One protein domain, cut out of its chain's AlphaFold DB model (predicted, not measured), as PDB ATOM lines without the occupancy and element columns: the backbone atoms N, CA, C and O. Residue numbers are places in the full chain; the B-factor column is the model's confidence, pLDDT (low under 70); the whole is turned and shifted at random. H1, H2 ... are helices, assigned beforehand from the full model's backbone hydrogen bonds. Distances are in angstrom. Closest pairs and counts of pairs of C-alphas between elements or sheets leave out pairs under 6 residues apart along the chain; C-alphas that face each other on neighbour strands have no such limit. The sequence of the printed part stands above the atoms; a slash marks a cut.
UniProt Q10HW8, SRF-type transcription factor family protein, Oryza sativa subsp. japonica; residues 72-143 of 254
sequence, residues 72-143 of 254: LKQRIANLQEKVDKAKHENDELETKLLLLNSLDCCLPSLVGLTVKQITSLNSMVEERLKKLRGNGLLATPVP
ATOM      1  N   LEU A  72     196.638 146.029 198.568       81.00
ATOM      2  CA  LEU A  72     195.364 146.471 197.999       81.00
ATOM      3  C   LEU A  72     195.431 146.572 196.471       81.00
ATOM      4  O   LEU A  72     194.519 146.095 195.797       81.00
ATOM      5  N   LYS A  73     196.521 147.116 195.917       84.31
ATOM      6  CA  LYS A  73     196.750 147.172 194.463       84.31
ATOM      7  C   LYS A  73     196.739 145.780 193.833       84.31
ATOM      8  O   LYS A  73     196.040 145.566 192.845       84.31
ATOM      9  N   GLN A  74     197.445 144.821 194.430       83.94
ATOM     10  CA  GLN A  74     197.456 143.433 193.965       83.94
ATOM     11  C   GLN A  74     196.058 142.800 194.034       83.94
ATOM     12  O   GLN A  74     195.623 142.130 193.099       83.94
ATOM     13  N   ARG A  75     195.315 143.040 195.120       85.56
ATOM     14  CA  ARG A  75     193.942 142.546 195.303       85.56
ATOM     15  C   ARG A  75     192.991 143.096 194.242       85.56
ATOM     16  O   ARG A  75     192.166 142.343 193.728       85.56
ATOM     17  N   ILE A  76     193.111 144.384 193.923       91.94
ATOM     18  CA  ILE A  76     192.337 145.043 192.865       91.94
ATOM     19  C   ILE A  76     192.660 144.410 191.511       91.94
ATOM     20  O   ILE A  76     191.735 143.997 190.815       91.94
ATOM     21  N   ALA A  77     193.945 144.253 191.179       93.31
ATOM     22  CA  ALA A  77     194.376 143.640 189.924       93.31
ATOM     23  C   ALA A  77     193.834 142.207 189.763       93.31
ATOM     24  O   ALA A  77     193.233 141.877 188.745       93.31
ATOM     25  N   ASN A  78     193.935 141.383 190.811       91.81
ATOM     26  CA  ASN A  78     193.405 140.016 190.803       91.81
ATOM     27  C   ASN A  78     191.878 139.969 190.607       91.81
ATOM     28  O   ASN A  78     191.349 139.040 189.997       91.81
ATOM     29  N   LEU A  79     191.137 140.930 191.170       94.19
ATOM     30  CA  LEU A  79     189.688 141.010 190.977       94.19
ATOM     31  C   LEU A  79     189.332 141.461 189.558       94.19
ATOM     32  O   LEU A  79     188.393 140.919 188.981       94.19
ATOM     33  N   GLN A  80     190.084 142.407 188.995       97.12
ATOM     34  CA  GLN A  80     189.915 142.848 187.610       97.12
ATOM     35  C   GLN A  80     190.139 141.688 186.637       97.12
ATOM     36  O   GLN A  80     189.269 141.420 185.815       97.12
ATOM     37  N   GLU A  81     191.210 140.914 186.819       97.31
ATOM     38  CA  GLU A  81     191.485 139.727 186.001       97.31
ATOM     39  C   GLU A  81     190.327 138.716 186.043       97.31
ATOM     40  O   GLU A  81     189.907 138.192 185.011       97.31
ATOM     41  N   LYS A  82     189.749 138.468 187.227       95.88
ATOM     42  CA  LYS A  82     188.585 137.577 187.363       95.88
ATOM     43  C   LYS A  82     187.355 138.101 186.627       95.88
ATOM     44  O   LYS A  82     186.635 137.310 186.020       95.88
ATOM     45  N   VAL A  83     187.108 139.408 186.691       97.94
ATOM     46  CA  VAL A  83     186.000 140.048 185.971       97.94
ATOM     47  C   VAL A  83     186.208 139.936 184.465       97.94
ATOM     48  O   VAL A  83     185.277 139.572 183.750       97.94
ATOM     49  N   ASP A  84     187.416 140.203 183.981       97.38
ATOM     50  CA  ASP A  84     187.722 140.158 182.553       97.38
ATOM     51  C   ASP A  84     187.658 138.731 182.006       97.38
ATOM     52  O   ASP A  84     187.085 138.505 180.939       97.38
ATOM     53  N   LYS A  85     188.129 137.747 182.780       97.19
ATOM     54  CA  LYS A  85     187.972 136.330 182.444       97.19
ATOM     55  C   LYS A  85     186.500 135.930 182.338       97.19
ATOM     56  O   LYS A  85     186.107 135.334 181.341       97.19
ATOM     57  N   ALA A  86     185.678 136.292 183.324       96.25
ATOM     58  CA  ALA A  86     184.250 135.972 183.311       96.25
ATOM     59  C   ALA A  86     183.517 136.644 182.137       96.25
ATOM     60  O   ALA A  86     182.665 136.026 181.504       96.25
ATOM     61  N   LYS A  87     183.873 137.892 181.801       96.19
ATOM     62  CA  LYS A  87     183.348 138.576 180.609       96.19
ATOM     63  C   LYS A  87     183.730 137.849 179.326       96.19
ATOM     64  O   LYS A  87     182.878 137.682 178.462       96.19
ATOM     65  N   HIS A  88     184.982 137.410 179.208       94.50
ATOM     66  CA  HIS A  88     185.445 136.673 178.037       94.50
ATOM     67  C   HIS A  88     184.720 135.328 177.880       94.50
ATOM     68  O   HIS A  88     184.257 135.007 176.788       94.50
ATOM     69  N   GLU A  89     184.561 134.576 178.971       95.81
ATOM     70  CA  GLU A  89     183.794 133.324 178.981       95.81
ATOM     71  C   GLU A  89     182.325 133.563 178.592       95.81
ATOM     72  O   GLU A  89     181.764 132.805 177.799       95.81
ATOM     73  N   ASN A  90     181.713 134.645 179.085       96.50
ATOM     74  CA  ASN A  90     180.347 135.011 178.718       96.50
ATOM     75  C   ASN A  90     180.225 135.400 177.233       96.50
ATOM     76  O   ASN A  90     179.341 134.893 176.548       96.50
ATOM     77  N   ASP A  91     181.139 136.222 176.709       92.44
ATOM     78  CA  ASP A  91     181.195 136.577 175.282       92.44
ATOM     79  C   ASP A  91     181.333 135.316 174.393       92.44
ATOM     80  O   ASP A  91     180.720 135.213 173.321       92.44
ATOM     81  N   GLU A  92     182.128 134.329 174.825       93.69
ATOM     82  CA  GLU A  92     182.294 133.060 174.109       93.69
ATOM     83  C   GLU A  92     180.999 132.228 174.125       93.69
ATOM     84  O   GLU A  92     180.613 131.660 173.098       93.69
ATOM     85  N   LEU A  93     180.311 132.164 175.269       95.12
ATOM     86  CA  LEU A  93     179.024 131.476 175.407       95.12
ATOM     87  C   LEU A  93     177.927 132.142 174.574       95.12
ATOM     88  O   LEU A  93     177.216 131.442 173.856       95.12
ATOM     89  N   GLU A  94     177.825 133.471 174.594       92.50
ATOM     90  CA  GLU A  94     176.894 134.221 173.744       92.50
ATOM     91  C   GLU A  94     177.131 133.913 172.263       92.50
ATOM     92  O   GLU A  94     176.192 133.635 171.516       92.50
ATOM     93  N   THR A  95     178.396 133.877 171.838       91.50
ATOM     94  CA  THR A  95     178.737 133.559 170.446       91.50
ATOM     95  C   THR A  95     178.386 132.106 170.089       91.50
ATOM     96  O   THR A  95     177.880 131.845 168.996       91.50
ATOM     97  N   LYS A  96     178.584 131.150 171.010       92.69
ATOM     98  CA  LYS A  96     178.153 129.751 170.826       92.69
ATOM     99  C   LYS A  96     176.633 129.632 170.716       92.69
ATOM    100  O   LYS A  96     176.154 128.888 169.864       92.69
ATOM    101  N   LEU A  97     175.880 130.364 171.537       91.19
ATOM    102  CA  LEU A  97     174.417 130.388 171.466       91.19
ATOM    103  C   LEU A  97     173.927 130.961 170.134       91.19
ATOM    104  O   LEU A  97     173.033 130.387 169.519       91.19
ATOM    105  N   LEU A  98     174.549 132.038 169.646       88.25
ATOM    106  CA  LEU A  98     174.248 132.587 168.320       88.25
ATOM    107  C   LEU A  98     174.493 131.564 167.206       88.25
ATOM    108  O   LEU A  98     173.674 131.448 166.293       88.25
ATOM    109  N   LEU A  99     175.587 130.800 167.287       87.75
ATOM    110  CA  LEU A  99     175.872 129.729 166.334       87.75
ATOM    111  C   LEU A  99     174.791 128.642 166.361       87.75
ATOM    112  O   LEU A  99     174.300 128.269 165.300       87.75
ATOM    113  N   LEU A 100     174.401 128.160 167.545       87.56
ATOM    114  CA  LEU A 100     173.351 127.143 167.683       87.56
ATOM    115  C   LEU A 100     172.014 127.639 167.122       87.56
ATOM    116  O   LEU A 100     171.459 127.003 166.233       87.56
ATOM    117  N   ASN A 101     171.575 128.837 167.519       85.31
ATOM    118  CA  ASN A 101     170.348 129.445 166.997       85.31
ATOM    119  C   ASN A 101     170.364 129.612 165.467       85.31
ATOM    120  O   ASN A 101     169.320 129.520 164.823       85.31
ATOM    121  N   SER A 102     171.540 129.861 164.878       81.19
ATOM    122  CA  SER A 102     171.706 129.931 163.420       81.19
ATOM    123  C   SER A 102     171.543 128.566 162.751       81.19
ATOM    124  O   SER A 102     170.962 128.486 161.669       81.19
ATOM    125  N   LEU A 103     172.048 127.496 163.374       81.56
ATOM    126  CA  LEU A 103     171.940 126.130 162.856       81.56
ATOM    127  C   LEU A 103     170.515 125.583 162.976       81.56
ATOM    128  O   LEU A 103     170.041 124.939 162.045       81.56
ATOM    129  N   ASP A 104     169.816 125.917 164.060       81.25
ATOM    130  CA  ASP A 104     168.432 125.496 164.309       81.25
ATOM    131  C   ASP A 104     167.398 126.290 163.481       81.25
ATOM    132  O   ASP A 104     166.194 126.188 163.704       81.25
ATOM    133  N   CYS A 105     167.852 127.120 162.530       71.62
ATOM    134  CA  CYS A 105     167.037 128.055 161.741       71.62
ATOM    135  C   CYS A 105     166.210 129.054 162.581       71.62
ATOM    136  O   CYS A 105     165.418 129.820 162.027       71.62
ATOM    137  N   CYS A 106     166.425 129.110 163.899       69.69
ATOM    138  CA  CYS A 106     165.807 130.065 164.817       69.69
ATOM    139  C   CYS A 106     166.361 131.490 164.657       69.69
ATOM    140  O   CYS A 106     165.785 132.435 165.195       69.69
ATOM    141  N   LEU A 107     167.450 131.658 163.899       69.00
ATOM    142  CA  LEU A 107     167.977 132.951 163.476       69.00
ATOM    143  C   LEU A 107     167.783 133.141 161.956       69.00
ATOM    144  O   LEU A 107     168.693 132.864 161.175       69.00
ATOM    145  N   PRO A 108     166.609 133.621 161.509       60.62
ATOM    146  CA  PRO A 108     166.300 133.769 160.085       60.62
ATOM    147  C   PRO A 108     167.078 134.906 159.400       60.62
ATOM    148  O   PRO A 108     167.112 134.977 158.173       60.62
ATOM    149  N   SER A 109     167.692 135.816 160.166       68.56
ATOM    150  CA  SER A 109     168.439 136.963 159.646       68.56
ATOM    151  C   SER A 109     169.521 137.433 160.620       68.56
ATOM    152  O   SER A 109     169.341 137.379 161.832       68.56
ATOM    153  N   LEU A 110     170.628 137.958 160.083       72.12
ATOM    154  CA  LEU A 110     171.676 138.649 160.853       72.12
ATOM    155  C   LEU A 110     171.282 140.091 161.228       72.12
ATOM    156  O   LEU A 110     172.024 140.780 161.929       72.12
ATOM    157  N   VAL A 111     170.136 140.573 160.734       71.56
ATOM    158  CA  VAL A 111     169.602 141.903 161.049       71.56
ATOM    159  C   VAL A 111     169.241 141.958 162.536       71.56
ATOM    160  O   VAL A 111     168.450 141.153 163.012       71.56
ATOM    161  N   GLY A 112     169.829 142.913 163.262       74.75
ATOM    162  CA  GLY A 112     169.633 143.094 164.706       74.75
ATOM    163  C   GLY A 112     170.819 142.654 165.569       74.75
ATOM    164  O   GLY A 112     170.875 143.016 166.741       74.75
ATOM    165  N   LEU A 113     171.802 141.947 164.998       83.62
ATOM    166  CA  LEU A 113     173.056 141.654 165.691       83.62
ATOM    167  C   LEU A 113     174.024 142.837 165.629       83.62
ATOM    168  O   LEU A 113     174.117 143.552 164.628       83.62
ATOM    169  N   THR A 114     174.797 143.014 166.699       88.00
ATOM    170  CA  THR A 114     175.865 144.018 166.737       88.00
ATOM    171  C   THR A 114     177.055 143.593 165.875       88.00
ATOM    172  O   THR A 114     177.314 142.405 165.675       88.00
ATOM    173  N   VAL A 115     177.851 144.565 165.412       86.56
ATOM    174  CA  VAL A 115     179.081 144.294 164.641       86.56
ATOM    175  C   VAL A 115     180.037 143.374 165.411       86.56
ATOM    176  O   VAL A 115     180.625 142.474 164.810       86.56
ATOM    177  N   LYS A 116     180.148 143.542 166.740       86.31
ATOM    178  CA  LYS A 116     180.955 142.670 167.612       86.31
ATOM    179  C   LYS A 116     180.467 141.222 167.535       86.31
ATOM    180  O   LYS A 116     181.264 140.336 167.250       86.31
ATOM    181  N   GLN A 117     179.166 140.992 167.715       86.81
ATOM    182  CA  GLN A 117     178.568 139.653 167.665       86.81
ATOM    183  C   GLN A 117     178.740 138.990 166.294       86.81
ATOM    184  O   GLN A 117     179.137 137.830 166.226       86.81
ATOM    185  N   ILE A 118     178.508 139.730 165.204       88.19
ATOM    186  CA  ILE A 118     178.692 139.218 163.837       88.19
ATOM    187  C   ILE A 118     180.159 138.840 163.594       88.19
ATOM    188  O   ILE A 118     180.447 137.781 163.037       88.19
ATOM    189  N   THR A 119     181.097 139.683 164.031       89.25
ATOM    190  CA  THR A 119     182.536 139.438 163.859       89.25
ATOM    191  C   THR A 119     182.992 138.218 164.661       89.25
ATOM    192  O   THR A 119     183.668 137.348 164.109       89.25
ATOM    193  N   SER A 120     182.577 138.109 165.928       89.69
ATOM    194  CA  SER A 120     182.875 136.952 166.780       89.69
ATOM    195  C   SER A 120     182.307 135.655 166.201       89.69
ATOM    196  O   SER A 120     183.014 134.648 166.131       89.69
ATOM    197  N   LEU A 121     181.057 135.681 165.725       90.12
ATOM    198  CA  LEU A 121     180.409 134.524 165.112       90.12
ATOM    199  C   LEU A 121     181.142 134.076 163.840       90.12
ATOM    200  O   LEU A 121     181.453 132.893 163.702       90.12
ATOM    201  N   ASN A 122     181.478 135.011 162.945       89.50
ATOM    202  CA  ASN A 122     182.239 134.713 161.729       89.50
ATOM    203  C   ASN A 122     183.591 134.067 162.049       89.50
ATOM    204  O   ASN A 122     183.923 133.030 161.476       89.50
ATOM    205  N   SER A 123     184.340 134.633 162.999       90.00
ATOM    206  CA  SER A 123     185.634 134.084 163.419       90.00
ATOM    207  C   SER A 123     185.499 132.652 163.954       90.00
ATOM    208  O   SER A 123     186.253 131.763 163.551       90.00
ATOM    209  N   MET A 124     184.482 132.392 164.782       91.00
ATOM    210  CA  MET A 124     184.212 131.056 165.320       91.00
ATOM    211  C   MET A 124     183.859 130.047 164.220       91.00
ATOM    212  O   MET A 124     184.363 128.920 164.225       91.00
ATOM    213  N   VAL A 125     183.023 130.435 163.253       90.44
ATOM    214  CA  VAL A 125     182.675 129.586 162.102       90.44
ATOM    215  C   VAL A 125     183.914 129.281 161.260       90.44
ATOM    216  O   VAL A 125     184.152 128.122 160.913       90.44
ATOM    217  N   GLU A 126     184.744 130.282 160.967       90.81
ATOM    218  CA  GLU A 126     185.986 130.101 160.212       90.81
ATOM    219  C   GLU A 126     186.954 129.135 160.904       90.81
ATOM    220  O   GLU A 126     187.516 128.252 160.245       90.81
ATOM    221  N   GLU A 127     187.112 129.254 162.225       91.88
ATOM    222  CA  GLU A 127     187.956 128.368 163.027       91.88
ATOM    223  C   GLU A 127     187.451 126.917 162.983       91.88
ATOM    224  O   GLU A 127     188.225 125.983 162.740       91.88
ATOM    225  N   ARG A 128     186.139 126.709 163.153       89.44
ATOM    226  CA  ARG A 128     185.514 125.378 163.079       89.44
ATOM    227  C   ARG A 128     185.660 124.771 161.687       89.44
ATOM    228  O   ARG A 128     186.068 123.617 161.564       89.44
ATOM    229  N   LEU A 129     185.419 125.549 160.634       88.88
ATOM    230  CA  LEU A 129     185.615 125.108 159.254       88.88
ATOM    231  C   LEU A 129     187.083 124.772 158.961       88.88
ATOM    232  O   LEU A 129     187.364 123.827 158.224       88.88
ATOM    233  N   LYS A 130     188.036 125.518 159.534       89.38
ATOM    234  CA  LYS A 130     189.471 125.224 159.415       89.38
ATOM    235  C   LYS A 130     189.816 123.884 160.064       89.38
ATOM    236  O   LYS A 130     190.529 123.100 159.444       89.38
ATOM    237  N   LYS A 131     189.268 123.598 161.250       90.44
ATOM    238  CA  LYS A 131     189.419 122.299 161.929       90.44
ATOM    239  C   LYS A 131     188.852 121.152 161.087       90.44
ATOM    240  O   LYS A 131     189.540 120.165 160.870       90.44
ATOM    241  N   LEU A 132     187.651 121.306 160.525       86.88
ATOM    242  CA  LEU A 132     187.043 120.278 159.666       86.88
ATOM    243  C   LEU A 132     187.851 120.006 158.387       86.88
ATOM    244  O   LEU A 132     187.990 118.851 157.989       86.88
ATOM    245  N   ARG A 133     188.426 121.051 157.774       86.38
ATOM    246  CA  ARG A 133     189.355 120.905 156.640       86.38
ATOM    247  C   ARG A 133     190.630 120.160 157.033       86.38
ATOM    248  O   ARG A 133     191.066 119.287 156.295       86.38
ATOM    249  N   GLY A 134     191.207 120.484 158.192       85.25
ATOM    250  CA  GLY A 134     192.391 119.794 158.720       85.25
ATOM    251  C   GLY A 134     192.149 118.309 159.004       85.25
ATOM    252  O   GLY A 134     193.059 117.503 158.859       85.25
ATOM    253  N   ASN A 135     190.907 117.944 159.328       85.62
ATOM    254  CA  ASN A 135     190.504 116.570 159.626       85.62
ATOM    255  C   ASN A 135     190.068 115.773 158.378       85.62
ATOM    256  O   ASN A 135     189.590 114.652 158.514       85.62
ATOM    257  N   GLY A 136     190.166 116.346 157.170       79.12
ATOM    258  CA  GLY A 136     189.781 115.683 155.916       79.12
ATOM    259  C   GLY A 136     188.270 115.538 155.682       79.12
ATOM    260  O   GLY A 136     187.863 114.957 154.683       79.12
ATOM    261  N   LEU A 137     187.429 116.092 156.564       75.38
ATOM    262  CA  LEU A 137     185.961 116.008 156.486       75.38
ATOM    263  C   LEU A 137     185.339 117.049 155.541       75.38
ATOM    264  O   LEU A 137     184.149 116.997 155.249       75.38
ATOM    265  N   LEU A 138     186.131 118.016 155.075       66.94
ATOM    266  CA  LEU A 138     185.699 119.062 154.153       66.94
ATOM    267  C   LEU A 138     186.765 119.246 153.074       66.94
ATOM    268  O   LEU A 138     187.897 119.626 153.379       66.94
ATOM    269  N   ALA A 139     186.395 119.016 151.812       65.56
ATOM    270  CA  ALA A 139     187.260 119.339 150.685       65.56
ATOM    271  C   ALA A 139     187.602 120.837 150.716       65.56
ATOM    272  O   ALA A 139     186.746 121.682 151.010       65.56
ATOM    273  N   THR A 140     188.859 121.185 150.421       56.22
ATOM    274  CA  THR A 140     189.258 122.590 150.285       56.22
ATOM    275  C   THR A 140     188.320 123.267 149.293       56.22
ATOM    276  O   THR A 140     188.047 122.681 148.242       56.22
ATOM    277  N   PRO A 141     187.804 124.470 149.595       57.88
ATOM    278  CA  PRO A 141     186.891 125.133 148.689       57.88
ATOM    279  C   PRO A 141     187.601 125.355 147.354       57.88
ATOM    280  O   PRO A 141     188.485 126.202 147.254       57.88
ATOM    281  N   VAL A 142     187.189 124.607 146.329       49.75
ATOM    282  CA  VAL A 142     187.506 124.936 144.941       49.75
ATOM    283  C   VAL A 142     187.046 126.383 144.742       49.75
ATOM    284  O   VAL A 142     185.918 126.709 145.142       49.75
ATOM    285  N   PRO A 143     187.888 127.285 144.207       47.81
ATOM    286  CA  PRO A 143     187.474 128.643 143.899       47.81
ATOM    287  C   PRO A 143     186.483 128.591 142.734       47.81
ATOM    288  O   PRO A 143     186.834 128.793 141.577       47.81
TER     289      PRO A 143
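AT A GLANCE: This is residues 72 to 143 of the 254 residues of the protein "SRF-type transcription factor family protein" of Oryza sativa subsp. japonica (UniProt Q10HW8). One long, straight helix, H1, makes the longest axis, and a shorter helix, H2, crosses it near its last residues, with residues 117 to 124 of H2 on residues 95 to 99 of H1. Residues 72 to 90 of H1 stick out as a bare arm, a loop of residues 104 to 114 folds back from H1 to H2, and a tail of residues 135 to 143 follows H2. The printed part has 72 residues, with two named helices in the order H1, H2 and no named strand; the class is all helix. It is elongated, spanning 57 by 31 by 20 A, and only just extended, close to loose, with a radius of gyration of the C-alphas of 17.1 A.

IN THESE COORDINATES: H1 is residues 72 to 103, 46.9 A from first to last C-alpha, beginning at C-alpha 72 (195.364, 146.471, 197.999) and ending at C-alpha 103 (171.940, 126.130, 162.856). H2 is residues 115 to 134, 28.5 A long in the same measure, ending at C-alpha 134 (192.391, 119.794, 158.720).

HOW THE PARTS SIT: H1 touches H2 with residues 95 to 99 alone, and H2 touches H1 with residues 117 to 124 alone. The closest C-alphas of the two helices are those of Thr 95 and Leu 121, 5.7 A apart. Their lines are about perpendicular, but only just, at 72 degrees. In H1 and H2, every O i to N i+4 pair is within hydrogen-bond range.

THE WHOLE: The two C-alphas farthest apart are those of Leu 72 and Val 142, at 57.8 A. Without residues 72 to 90, which stand free, the body spans 34 by 21 by 20 A. The printed part has no cut, and the link from H1 to H2, 11 residues, is long. Mean pLDDT of the printed part is 84.7; residues 106 to 109 and 138 to 143 are under 70.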